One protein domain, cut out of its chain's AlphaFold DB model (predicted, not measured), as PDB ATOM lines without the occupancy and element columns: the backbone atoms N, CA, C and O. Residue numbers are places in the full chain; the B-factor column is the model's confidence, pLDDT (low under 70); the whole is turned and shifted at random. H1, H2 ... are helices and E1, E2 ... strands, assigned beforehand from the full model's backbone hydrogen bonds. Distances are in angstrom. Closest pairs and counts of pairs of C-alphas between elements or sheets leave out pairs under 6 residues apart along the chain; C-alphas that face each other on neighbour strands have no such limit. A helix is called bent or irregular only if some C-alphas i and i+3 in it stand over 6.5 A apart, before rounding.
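This is residues 5 to 88 of the 88 residues of an uncharacterized protein of Opitutae bacterium (UniProt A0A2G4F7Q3). With little regular structure, this is a loop-rich body holding the strand hairpin E1 and E2 and the short helix H1 near E2, from which helix H2 extends as an arm; residues 76 to 82 of H2 stick out. The 84 printed residues run E1, E2, H1, H2, mixed in class, with 32 in named elements. The whole is loose, radius of gyration of the C-alphas 16.1 A, spanning 57 by 30 by 21 A.

Find C-alpha 5 at (190.340, 244.909, 174.199), where E1, residues 5 to 10, starts its 15.7 A; E2, residues 16 to 22, covers 18.7 A. H1 is residues 59 to 63. H2, residues 73 to 86, runs 19.9 A to C-alpha 86 at (182.436, 224.486, 200.614); it is irregular, C-alphas 77 and 80 being 7.0 A apart.

E1 and E2 form an antiparallel hairpin at 143 degrees; look for N 7 and O 19, 3.0 A, within hydrogen-bond range. The closest C-alphas of E2 and H1, Leu 18 and Asn 63, are 5.7 A apart. H2 is apart from E1, E2 and H1. Every O i to N i+4 pair is within hydrogen-bond range in H1, 8 of 10 in H2.

The farthest C-alphas, Leu 13 and Arg 88, are 58.9 A apart. The printed part has no cut; the E2 to H1 link, 36 residues, is long. Residue 88 has pLDDT under 70.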
ATOM      1  N   ARG A   5     190.999 243.860 173.422       96.00
ATOM      2  CA  ARG A   5     190.340 244.909 174.199       96.00
ATOM      3  C   ARG A   5     189.182 245.488 173.400       96.00
ATOM      4  O   ARG A   5     189.341 245.843 172.233       96.00
ATOM      5  N   LEU A   6     188.036 245.614 174.058       95.19
ATOM      6  CA  LEU A   6     186.908 246.382 173.559       95.19
ATOM      7  C   LEU A   6     187.105 247.844 173.972       95.19
ATOM      8  O   LEU A   6     187.246 248.136 175.159       95.19
ATOM      9  N   GLU A   7     187.148 248.755 173.007       94.06
ATOM     10  CA  GLU A   7     187.377 250.175 173.271       94.06
ATOM     11  C   GLU A   7     186.490 251.059 172.401       94.06
ATOM     12  O   GLU A   7     186.171 250.729 171.259       94.06
ATOM     13  N   THR A   8     186.088 252.205 172.945       92.25
ATOM     14  CA  THR A   8     185.372 253.229 172.186       92.25
ATOM     15  C   THR A   8     186.368 254.230 171.619       92.25
ATOM     16  O   THR A   8     187.079 254.898 172.371       92.25
ATOM     17  N   LYS A   9     186.397 254.367 170.295       91.81
ATOM     18  CA  LYS A   9     187.156 255.394 169.576       91.81
ATOM     19  C   LYS A   9     186.234 256.512 169.114       91.81
ATOM     20  O   LYS A   9     185.055 256.291 168.857       91.81
ATOM     21  N   ASN A  10     186.784 257.716 168.992       89.25
ATOM     22  CA  ASN A  10     186.093 258.818 168.333       89.25
ATOM     23  C   ASN A  10     186.340 258.717 166.825       89.25
ATOM     24  O   ASN A  10     187.488 258.720 166.381       89.25
ATOM     25  N   ALA A  11     185.263 258.623 166.060       79.25
ATOM     26  CA  ALA A  11     185.257 258.710 164.611       79.25
ATOM     27  C   ALA A  11     185.030 260.161 164.151       79.25
ATOM     28  O   ALA A  11     184.877 261.092 164.952       79.25
ATOM     29  N   LEU A  12     185.024 260.355 162.830       74.81
ATOM     30  CA  LEU A  12     184.722 261.643 162.207       74.81
ATOM     31  C   LEU A  12     183.378 262.197 162.703       74.81
ATOM     32  O   LEU A  12     182.430 261.455 162.951       74.81
ATOM     33  N   LEU A  13     183.315 263.524 162.845       80.25
ATOM     34  CA  LEU A  13     182.133 264.264 163.309       80.25
ATOM     35  C   LEU A  13     181.683 263.930 164.747       80.25
ATOM     36  O   LEU A  13     180.556 264.238 165.125       80.25
ATOM     37  N   GLY A  14     182.557 263.337 165.570       79.50
ATOM     38  CA  GLY A  14     182.285 263.083 166.991       79.50
ATOM     39  C   GLY A  14     181.454 261.829 167.266       79.50
ATOM     40  O   GLY A  14     181.073 261.587 168.413       79.50
ATOM     41  N   ALA A  15     181.189 261.012 166.244       83.19
ATOM     42  CA  ALA A  15     180.561 259.712 166.429       83.19
ATOM     43  C   ALA A  15     181.476 258.789 167.250       83.19
ATOM     44  O   ALA A  15     182.686 258.744 167.045       83.19
ATOM     45  N   LYS A  16     180.900 258.033 168.186       87.81
ATOM     46  CA  LYS A  16     181.625 257.007 168.949       87.81
ATOM     47  C   LYS A  16     181.566 255.677 168.219       87.81
ATOM     48  O   LYS A  16     180.487 255.280 167.791       87.81
ATOM     49  N   GLU A  17     182.691 254.988 168.120       91.12
ATOM     50  CA  GLU A  17     182.782 253.661 167.524       91.12
ATOM     51  C   GLU A  17     183.405 252.670 168.492       91.12
ATOM     52  O   GLU A  17     184.552 252.810 168.913       91.12
ATOM     53  N   LEU A  18     182.646 251.636 168.817       93.88
ATOM     54  CA  LEU A  18     183.121 250.491 169.561       93.88
ATOM     55  C   LEU A  18     183.920 249.578 168.629       93.88
ATOM     56  O   LEU A  18     183.402 249.088 167.621       93.88
ATOM     57  N   VAL A  19     185.184 249.347 168.964       94.50
ATOM     58  CA  VAL A  19     186.099 248.516 168.181       94.50
ATOM     59  C   VAL A  19     186.773 247.473 169.060       94.50
ATOM     60  O   VAL A  19     186.977 247.673 170.257       94.50
ATOM     61  N   MET A  20     187.119 246.349 168.440       95.00
ATOM     62  CA  MET A  20     187.914 245.299 169.064       95.00
ATOM     63  C   MET A  20     189.361 245.442 168.588       95.00
ATOM     64  O   MET A  20     189.629 245.276 167.397       95.00
ATOM     65  N   THR A  21     190.282 245.744 169.500       95.06
ATOM     66  CA  THR A  21     191.703 245.973 169.191       95.06
ATOM     67  C   THR A  21     192.575 244.901 169.855       95.06
ATOM     68  O   THR A  21     192.283 244.505 170.985       95.06
ATOM     69  N   PRO A  22     193.652 244.425 169.204       96.06
ATOM     70  CA  PRO A  22     194.641 243.559 169.843       96.06
ATOM     71  C   PRO A  22     195.278 244.207 171.078       96.06
ATOM     72  O   PRO A  22     195.836 245.297 171.000       96.06
ATOM     73  N   ASP A  23     195.228 243.506 172.206       96.94
ATOM     74  CA  ASP A  23     195.912 243.866 173.447       96.94
ATOM     75  C   ASP A  23     196.216 242.586 174.246       96.94
ATOM     76  O   ASP A  23     195.342 242.080 174.956       96.94
ATOM     77  N   PRO A  24     197.451 242.053 174.170       95.38
ATOM     78  CA  PRO A  24     197.860 240.845 174.888       95.38
ATOM     79  C   PRO A  24     197.699 240.915 176.412       95.38
ATOM     80  O   PRO A  24     197.684 239.873 177.063       95.38
ATOM     81  N   LYS A  25     197.611 242.123 176.984       95.62
ATOM     82  CA  LYS A  25     197.476 242.354 178.430       95.62
ATOM     83  C   LYS A  25     196.031 242.620 178.853       95.62
ATOM     84  O   LYS A  25     195.785 242.815 180.043       95.62
ATOM     85  N   ALA A  26     195.088 242.659 177.913       95.31
ATOM     86  CA  ALA A  26     193.686 242.858 178.236       95.31
ATOM     87  C   ALA A  26     193.124 241.669 179.035       95.31
ATOM     88  O   ALA A  26     193.494 240.517 178.771       95.31
ATOM     89  N   PRO A  27     192.200 241.927 179.979       94.00
ATOM     90  CA  PRO A  27     191.406 240.879 180.602       94.00
ATOM     91  C   PRO A  27     190.696 240.001 179.565       94.00
ATOM     92  O   PRO A  27     190.443 240.409 178.429       94.00
ATOM     93  N   ALA A  28     190.353 238.777 179.962       95.62
ATOM     94  CA  ALA A  28     189.563 237.904 179.110       95.62
ATOM     95  C   ALA A  28     188.166 238.501 178.877       95.62
ATOM     96  O   ALA A  28     187.496 238.934 179.812       95.62
ATOM     97  N   LEU A  29     187.718 238.469 177.625       96.56
ATOM     98  CA  LEU A  29     186.369 238.854 177.224       96.56
ATOM     99  C   LEU A  29     185.553 237.615 176.867       96.56
ATOM    100  O   LEU A  29     186.056 236.670 176.251       96.56
ATOM    101  N   TRP A  30     184.269 237.645 177.186       97.38
ATOM    102  CA  TRP A  30     183.280 236.658 176.772       97.38
ATOM    103  C   TRP A  30     182.290 237.310 175.828       97.38
ATOM    104  O   TRP A  30     181.865 238.441 176.054       97.38
ATOM    105  N   ALA A  31     181.934 236.595 174.766       97.12
ATOM    106  CA  ALA A  31     180.847 237.013 173.905       97.12
ATOM    107  C   ALA A  31     179.515 236.789 174.617       97.12
ATOM    108  O   ALA A  31     179.372 235.895 175.452       97.12
ATOM    109  N   ARG A  32     178.523 237.603 174.271       97.12
ATOM    110  CA  ARG A  32     177.155 237.421 174.748       97.12
ATOM    111  C   ARG A  32     176.522 236.169 174.145       97.12
ATOM    112  O   ARG A  32     175.714 235.525 174.804       97.12
ATOM    113  N   PHE A  33     176.912 235.829 172.918       97.19
ATOM    114  CA  PHE A  33     176.392 234.692 172.176       97.19
ATOM    115  C   PHE A  33     177.517 233.872 171.559       97.19
ATOM    116  O   PHE A  33     178.546 234.400 171.128       97.19
ATOM    117  N   TYR A  34     177.276 232.569 171.518       97.38
ATOM    118  CA  TYR A  34     178.154 231.569 170.944       97.38
ATOM    119  C   TYR A  34     177.322 230.647 170.065       97.38
ATOM    120  O   TYR A  34     176.188 230.308 170.409       97.38
ATOM    121  N   ASP A  35     177.886 230.255 168.933       96.62
ATOM    122  CA  ASP A  35     177.309 229.223 168.091       96.62
ATOM    123  C   ASP A  35     177.304 227.886 168.849       96.62
ATOM    124  O   ASP A  35     178.309 227.493 169.444       96.62
ATOM    125  N   LEU A  36     176.165 227.195 168.853       96.31
ATOM    126  CA  LEU A  36     175.971 225.999 169.680       96.31
ATOM    127  C   LEU A  36     176.744 224.780 169.171       96.31
ATOM    128  O   LEU A  36     177.009 223.868 169.950       96.31
ATOM    129  N   GLN A  37     177.082 224.740 167.882       97.00
ATOM    130  CA  GLN A  37     177.782 223.605 167.284       97.00
ATOM    131  C   GLN A  37     179.295 223.742 167.440       97.00
ATOM    132  O   GLN A  37     179.987 222.775 167.746       97.00
ATOM    133  N   THR A  38     179.810 224.951 167.231       96.56
ATOM    134  CA  THR A  38     181.248 225.234 167.174       96.56
ATOM    135  C   THR A  38     181.786 225.869 168.451       96.56
ATOM    136  O   THR A  38     182.998 225.904 168.649       96.56
ATOM    137  N   GLY A  39     180.916 226.419 169.305       95.75
ATOM    138  CA  GLY A  39     181.325 227.222 170.457       95.75
ATOM    139  C   GLY A  39     182.002 228.539 170.064       95.75
ATOM    140  O   GLY A  39     182.695 229.141 170.884       95.75
ATOM    141  N   THR A  40     181.842 228.988 168.814       95.94
ATOM    142  CA  THR A  40     182.498 230.196 168.298       95.94
ATOM    143  C   THR A  40     181.662 231.434 168.628       95.94
ATOM    144  O   THR A  40     180.444 231.407 168.446       95.94
ATOM    145  N   PRO A  41     182.269 232.534 169.110       96.88
ATOM    146  CA  PRO A  41     181.541 233.772 169.359       96.88
ATOM    147  C   PRO A  41     181.036 234.396 168.054       96.88
ATOM    148  O   PRO A  41     181.742 234.392 167.045       96.88
ATOM    149  N   PHE A  42     179.848 234.995 168.094       97.50
ATOM    150  CA  PHE A  42     179.312 235.767 166.974       97.50
ATOM    151  C   PHE A  42     178.553 237.006 167.459       97.50
ATOM    152  O   PHE A  42     178.186 237.126 168.631       97.50
ATOM    153  N   VAL A  43     178.313 237.932 166.533       97.56
ATOM    154  CA  VAL A  43     177.428 239.092 166.701       97.56
ATOM    155  C   VAL A  43     176.322 239.055 165.649       97.56
ATOM    156  O   VAL A  43     176.438 238.326 164.670       97.56
ATOM    157  N   CYS A  44     175.253 239.828 165.801       97.00
ATOM    158  CA  CYS A  44     174.247 239.965 164.745       97.00
ATOM    159  C   CYS A  44     173.717 241.395 164.649       97.00
ATOM    160  O   CYS A  44     173.885 242.209 165.560       97.00
ATOM    161  N   ASP A  45     173.111 241.713 163.511       96.62
ATOM    162  CA  ASP A  45     172.430 242.984 163.304       96.62
ATOM    163  C   ASP A  45     170.908 242.782 163.310       96.62
ATOM    164  O   ASP A  45     170.397 241.694 163.583       96.62
ATOM    165  N   ARG A  46     170.157 243.834 162.987       95.94
ATOM    166  CA  ARG A  46     168.694 243.790 162.844       95.94
ATOM    167  C   ARG A  46     168.215 242.854 161.730       95.94
ATOM    168  O   ARG A  46     167.047 242.489 161.730       95.94
ATOM    169  N   ASP A  47     169.106 242.469 160.818       95.12
ATOM    170  CA  ASP A  47     168.867 241.459 159.781       95.12
ATOM    171  C   ASP A  47     168.828 240.020 160.333       95.12
ATOM    172  O   ASP A  47     168.395 239.107 159.632       95.12
ATOM    173  N   GLY A  48     169.257 239.807 161.583       93.88
ATOM    174  CA  GLY A  48     169.307 238.491 162.216       93.88
ATOM    175  C   GLY A  48     170.410 237.576 161.679       93.88
ATOM    176  O   GLY A  48     170.457 236.408 162.058       93.88
ATOM    177  N   ILE A  49     171.307 238.081 160.828       96.19
ATOM    178  CA  ILE A  49     172.384 237.288 160.234       96.19
ATOM    179  C   ILE A  49     173.574 237.266 161.207       96.19
ATOM    180  O   ILE A  49     174.078 238.334 161.572       96.19
ATOM    181  N   PRO A  50     174.054 236.081 161.634       96.12
ATOM    182  CA  PRO A  50     175.268 235.969 162.434       96.12
ATOM    183  C   PRO A  50     176.492 236.450 161.652       96.12
ATOM    184  O   PRO A  50     176.714 236.045 160.510       96.12
ATOM    185  N   LYS A  51     177.309 237.288 162.283       97.06
ATOM    186  CA  LYS A  51     178.555 237.824 161.735       97.06
ATOM    187  C   LYS A  51     179.706 237.543 162.706       97.06
ATOM    188  O   LYS A  51     179.525 237.650 163.922       97.06
ATOM    189  N   PRO A  52     180.901 237.195 162.207       94.75
ATOM    190  CA  PRO A  52     182.038 236.832 163.051       94.75
ATOM    191  C   PRO A  52     182.674 238.024 163.776       94.75
ATOM    192  O   PRO A  52     183.339 237.832 164.793       94.75
ATOM    193  N   LYS A  53     182.522 239.255 163.265       94.81
ATOM    194  CA  LYS A  53     183.213 240.434 163.809       94.81
ATOM    195  C   LYS A  53     182.263 241.583 164.103       94.81
ATOM    196  O   LYS A  53     181.368 241.899 163.327       94.81
ATOM    197  N   LEU A  54     182.570 242.306 165.180       94.69
ATOM    198  CA  LEU A  54     181.867 243.526 165.587       94.69
ATOM    199  C   LEU A  54     181.865 244.609 164.485       94.69
ATOM    200  O   LEU A  54     180.906 245.363 164.342       94.69
ATOM    201  N   ALA A  55     182.917 244.656 163.664       93.88
ATOM    202  CA  ALA A  55     183.042 245.594 162.548       93.88
ATOM    203  C   ALA A  55     182.076 245.316 161.374       93.88
ATOM    204  O   ALA A  55     181.968 246.148 160.477       93.88
ATOM    205  N   GLU A  56     181.377 244.179 161.371       95.69
ATOM    206  CA  GLU A  56     180.484 243.762 160.281       95.69
ATOM    207  C   GLU A  56     179.002 244.075 160.564       95.69
ATOM    208  O   GLU A  56     178.154 243.942 159.679       95.69
ATOM    209  N   ILE A  57     178.679 244.519 161.783       96.06
ATOM    210  CA  ILE A  57     177.339 244.994 162.159       96.06
ATOM    211  C   ILE A  57     177.270 246.524 162.131       96.06
ATOM    212  O   ILE A  57     178.278 247.213 162.315       96.06
ATOM    213  N   GLY A  58     176.080 247.055 161.886       94.19
ATOM    214  CA  GLY A  58     175.791 248.473 161.749       94.19
ATOM    215  C   GLY A  58     175.995 249.260 163.039       94.19
ATOM    216  O   GLY A  58     175.976 248.720 164.145       94.19
ATOM    217  N   TYR A  59     176.176 250.572 162.881       93.62
ATOM    218  CA  TYR A  59     176.531 251.505 163.952       93.62
ATOM    219  C   TYR A  59     175.646 251.374 165.199       93.62
ATOM    220  O   TYR A  59     176.141 251.334 166.322       93.62
ATOM    221  N   GLU A  60     174.334 251.293 165.006       93.94
ATOM    222  CA  GLU A  60     173.374 251.284 166.105       93.94
ATOM    223  C   GLU A  60     173.497 250.020 166.967       93.94
ATOM    224  O   GLU A  60     173.663 250.124 168.181       93.94
ATOM    225  N   ARG A  61     173.512 248.830 166.356       95.50
ATOM    226  CA  ARG A  61     173.702 247.563 167.082       95.50
ATOM    227  C   ARG A  61     175.119 247.400 167.616       95.50
ATOM    228  O   ARG A  61     175.294 246.810 168.677       95.50
ATOM    229  N   ARG A  62     176.121 247.928 166.911       94.81
ATOM    230  CA  ARG A  62     177.524 247.888 167.334       94.81
ATOM    231  C   ARG A  62     177.756 248.627 168.644       94.81
ATOM    232  O   ARG A  62     178.472 248.127 169.502       94.81
ATOM    233  N   ASN A  63     177.185 249.822 168.762       93.50
ATOM    234  CA  ASN A  63     177.457 250.735 169.871       93.50
ATOM    235  C   ASN A  63     176.384 250.696 170.966       93.50
ATOM    236  O   ASN A  63     176.660 251.080 172.096       93.50
ATOM    237  N   GLY A  64     175.160 250.277 170.634       93.50
ATOM    238  CA  GLY A  64     174.014 250.287 171.544       93.50
ATOM    239  C   GLY A  64     173.744 248.961 172.255       93.50
ATOM    240  O   GLY A  64     172.695 248.828 172.882       93.50
ATOM    241  N   TYR A  65     174.621 247.962 172.117       95.19
ATOM    242  CA  TYR A  65     174.421 246.643 172.710       95.19
ATOM    243  C   TYR A  65     175.734 245.996 173.164       95.19
ATOM    244  O   TYR A  65     176.737 246.024 172.451       95.19
ATOM    245  N   ASP A  66     175.700 245.357 174.333       95.25
ATOM    246  CA  ASP A  66     176.867 244.725 174.947       95.25
ATOM    247  C   ASP A  66     177.112 243.324 174.372       95.25
ATOM    248  O   ASP A  66     176.642 242.297 174.874       95.25
ATOM    249  N   TRP A  67     177.886 243.276 173.288       96.81
ATOM    250  CA  TRP A  67     178.265 242.025 172.625       96.81
ATOM    251  C   TRP A  67     179.366 241.257 173.345       96.81
ATOM    252  O   TRP A  67     179.391 240.031 173.277       96.81
ATOM    253  N   PHE A  68     180.275 241.955 174.027       97.06
ATOM    254  CA  PHE A  68     181.425 241.357 174.699       97.06
ATOM    255  C   PHE A  68     181.660 242.023 176.049       97.06
ATOM    256  O   PHE A  68     181.556 243.240 176.160       97.06
ATOM    257  N   GLY A  69     182.030 241.236 177.055       95.50
ATOM    258  CA  GLY A  69     182.332 241.756 178.385       95.50
ATOM    259  C   GLY A  69     183.043 240.740 179.268       95.50
ATOM    260  O   GLY A  69     183.196 239.574 178.911       95.50
ATOM    261  N   GLU A  70     183.470 241.173 180.449       96.06
ATOM    262  CA  GLU A  70     184.181 240.349 181.437       96.06
ATOM    263  C   GLU A  70     183.217 239.476 182.271       96.06
ATOM    264  O   GLU A  70     183.362 239.343 183.484       96.06
ATOM    265  N   TYR A  71     182.197 238.893 181.631       96.06
ATOM    266  CA  TYR A  71     181.028 238.313 182.306       96.06
ATOM    267  C   TYR A  71     181.353 237.207 183.319       96.06
ATOM    268  O   TYR A  71     180.640 237.063 184.305       96.06
ATOM    269  N   ALA A  72     182.419 236.433 183.097       96.00
ATOM    270  CA  ALA A  72     182.813 235.348 183.995       96.00
ATOM    271  C   ALA A  72     183.962 235.722 184.948       96.00
ATOM    272  O   ALA A  72     184.464 234.849 185.655       96.00
ATOM    273  N   ARG A  73     184.404 236.987 184.988       96.50
ATOM    274  CA  ARG A  73     185.530 237.407 185.840       96.50
ATOM    275  C   ARG A  73     185.277 237.097 187.311       96.50
ATOM    276  O   ARG A  73     186.107 236.453 187.951       96.50
ATOM    277  N   ASP A  74     184.149 237.551 187.842       96.75
ATOM    278  CA  ASP A  74     183.849 237.420 189.272       96.75
ATOM    279  C   ASP A  74     183.533 235.956 189.619       96.75
ATOM    280  O   ASP A  74     184.060 235.428 190.597       96.75
ATOM    281  N   LEU A  75     182.826 235.255 188.723       97.00
ATOM    282  CA  LEU A  75     182.597 233.813 188.826       97.00
ATOM    283  C   LEU A  75     183.914 233.040 188.981       97.00
ATOM    284  O   LEU A  75     184.042 232.204 189.869       97.00
ATOM    285  N   LEU A  76     184.901 233.306 188.122       96.38
ATOM    286  CA  LEU A  76     186.167 232.570 188.117       96.38
ATOM    287  C   LEU A  76     187.111 232.989 189.249       96.38
ATOM    288  O   LEU A  76     187.837 232.147 189.775       96.38
ATOM    289  N   SER A  77     187.134 234.274 189.603       96.69
ATOM    290  CA  SER A  77     188.075 234.811 190.597       96.69
ATOM    291  C   SER A  77     187.596 234.660 192.039       96.69
ATOM    292  O   SER A  77     188.429 234.585 192.942       96.69
ATOM    293  N   LYS A  78     186.280 234.599 192.259       96.56
ATOM    294  CA  LYS A  78     185.676 234.617 193.591       96.56
ATOM    295  C   LYS A  78     184.730 233.443 193.807       96.56
ATOM    296  O   LYS A  78     185.018 232.575 194.630       96.56
ATOM    297  N   ASP A  79     183.638 233.389 193.047       97.12
ATOM    298  CA  ASP A  79     182.511 232.516 193.393       97.12
ATOM    299  C   ASP A  79     182.867 231.030 193.251       97.12
ATOM    300  O   ASP A  79     182.566 230.223 194.129       97.12
ATOM    301  N   TYR A  80     183.565 230.662 192.174       96.56
ATOM    302  CA  TYR A  80     183.986 229.286 191.931       96.56
ATOM    303  C   TYR A  80     185.033 228.790 192.948       96.56
ATOM    304  O   TYR A  80     184.836 227.707 193.511       96.56
ATOM    305  N   PRO A  81     186.117 229.540 193.252       96.81
ATOM    306  CA  PRO A  81     187.027 229.185 194.339       96.81
ATOM    307  C   PRO A  81     186.340 229.010 195.695       96.81
ATOM    308  O   PRO A  81     186.679 228.077 196.425       96.81
ATOM    309  N   ASP A  82     185.389 229.879 196.040       96.69
ATOM    310  CA  ASP A  82     184.679 229.803 197.318       96.69
ATOM    311  C   ASP A  82     183.729 228.605 197.368       96.69
ATOM    312  O   ASP A  82     183.777 227.829 198.326       96.69
ATOM    313  N   TRP A  83     182.966 228.362 196.299       96.81
ATOM    314  CA  TRP A  83     182.130 227.167 196.167       96.81
ATOM    315  C   TRP A  83     182.947 225.882 196.350       96.81
ATOM    316  O   TRP A  83     182.582 225.016 197.150       96.81
ATOM    317  N   LYS A  84     184.107 225.784 195.691       95.88
ATOM    318  CA  LYS A  84     184.972 224.596 195.756       95.88
ATOM    319  C   LYS A  84     185.485 224.301 197.171       95.88
ATOM    320  O   LYS A  84     185.692 223.138 197.503       95.88
ATOM    321  N   LYS A  85     185.680 225.324 198.016       95.44
ATOM    322  CA  LYS A  85     186.047 225.136 199.437       95.44
ATOM    323  C   LYS A  85     184.890 224.551 200.252       95.44
ATOM    324  O   LYS A  85     185.138 223.807 201.198       95.44
ATOM    325  N   THR A  86     183.654 224.910 199.902       91.06
ATOM    326  CA  THR A  86     182.436 224.486 200.614       91.06
ATOM    327  C   THR A  86     181.883 223.138 200.161       91.06
ATOM    328  O   THR A  86     181.218 222.483 200.953       91.06
ATOM    329  N   ALA A  87     182.176 222.704 198.932       77.31
ATOM    330  CA  ALA A  87     181.674 221.465 198.326       77.31
ATOM    331  C   ALA A  87     182.331 220.174 198.878       77.31
ATOM    332  O   ALA A  87     182.633 219.259 198.112       77.31
ATOM    333  N   ARG A  88     182.594 220.126 200.190       58.19
ATOM    334  CA  ARG A  88     183.052 218.929 200.910       58.19
ATOM    335  C   ARG A  88     181.943 217.899 201.061       58.19
ATOM    336  O   ARG A  88     180.801 218.313 201.350       58.19
TER     337      ARG A  88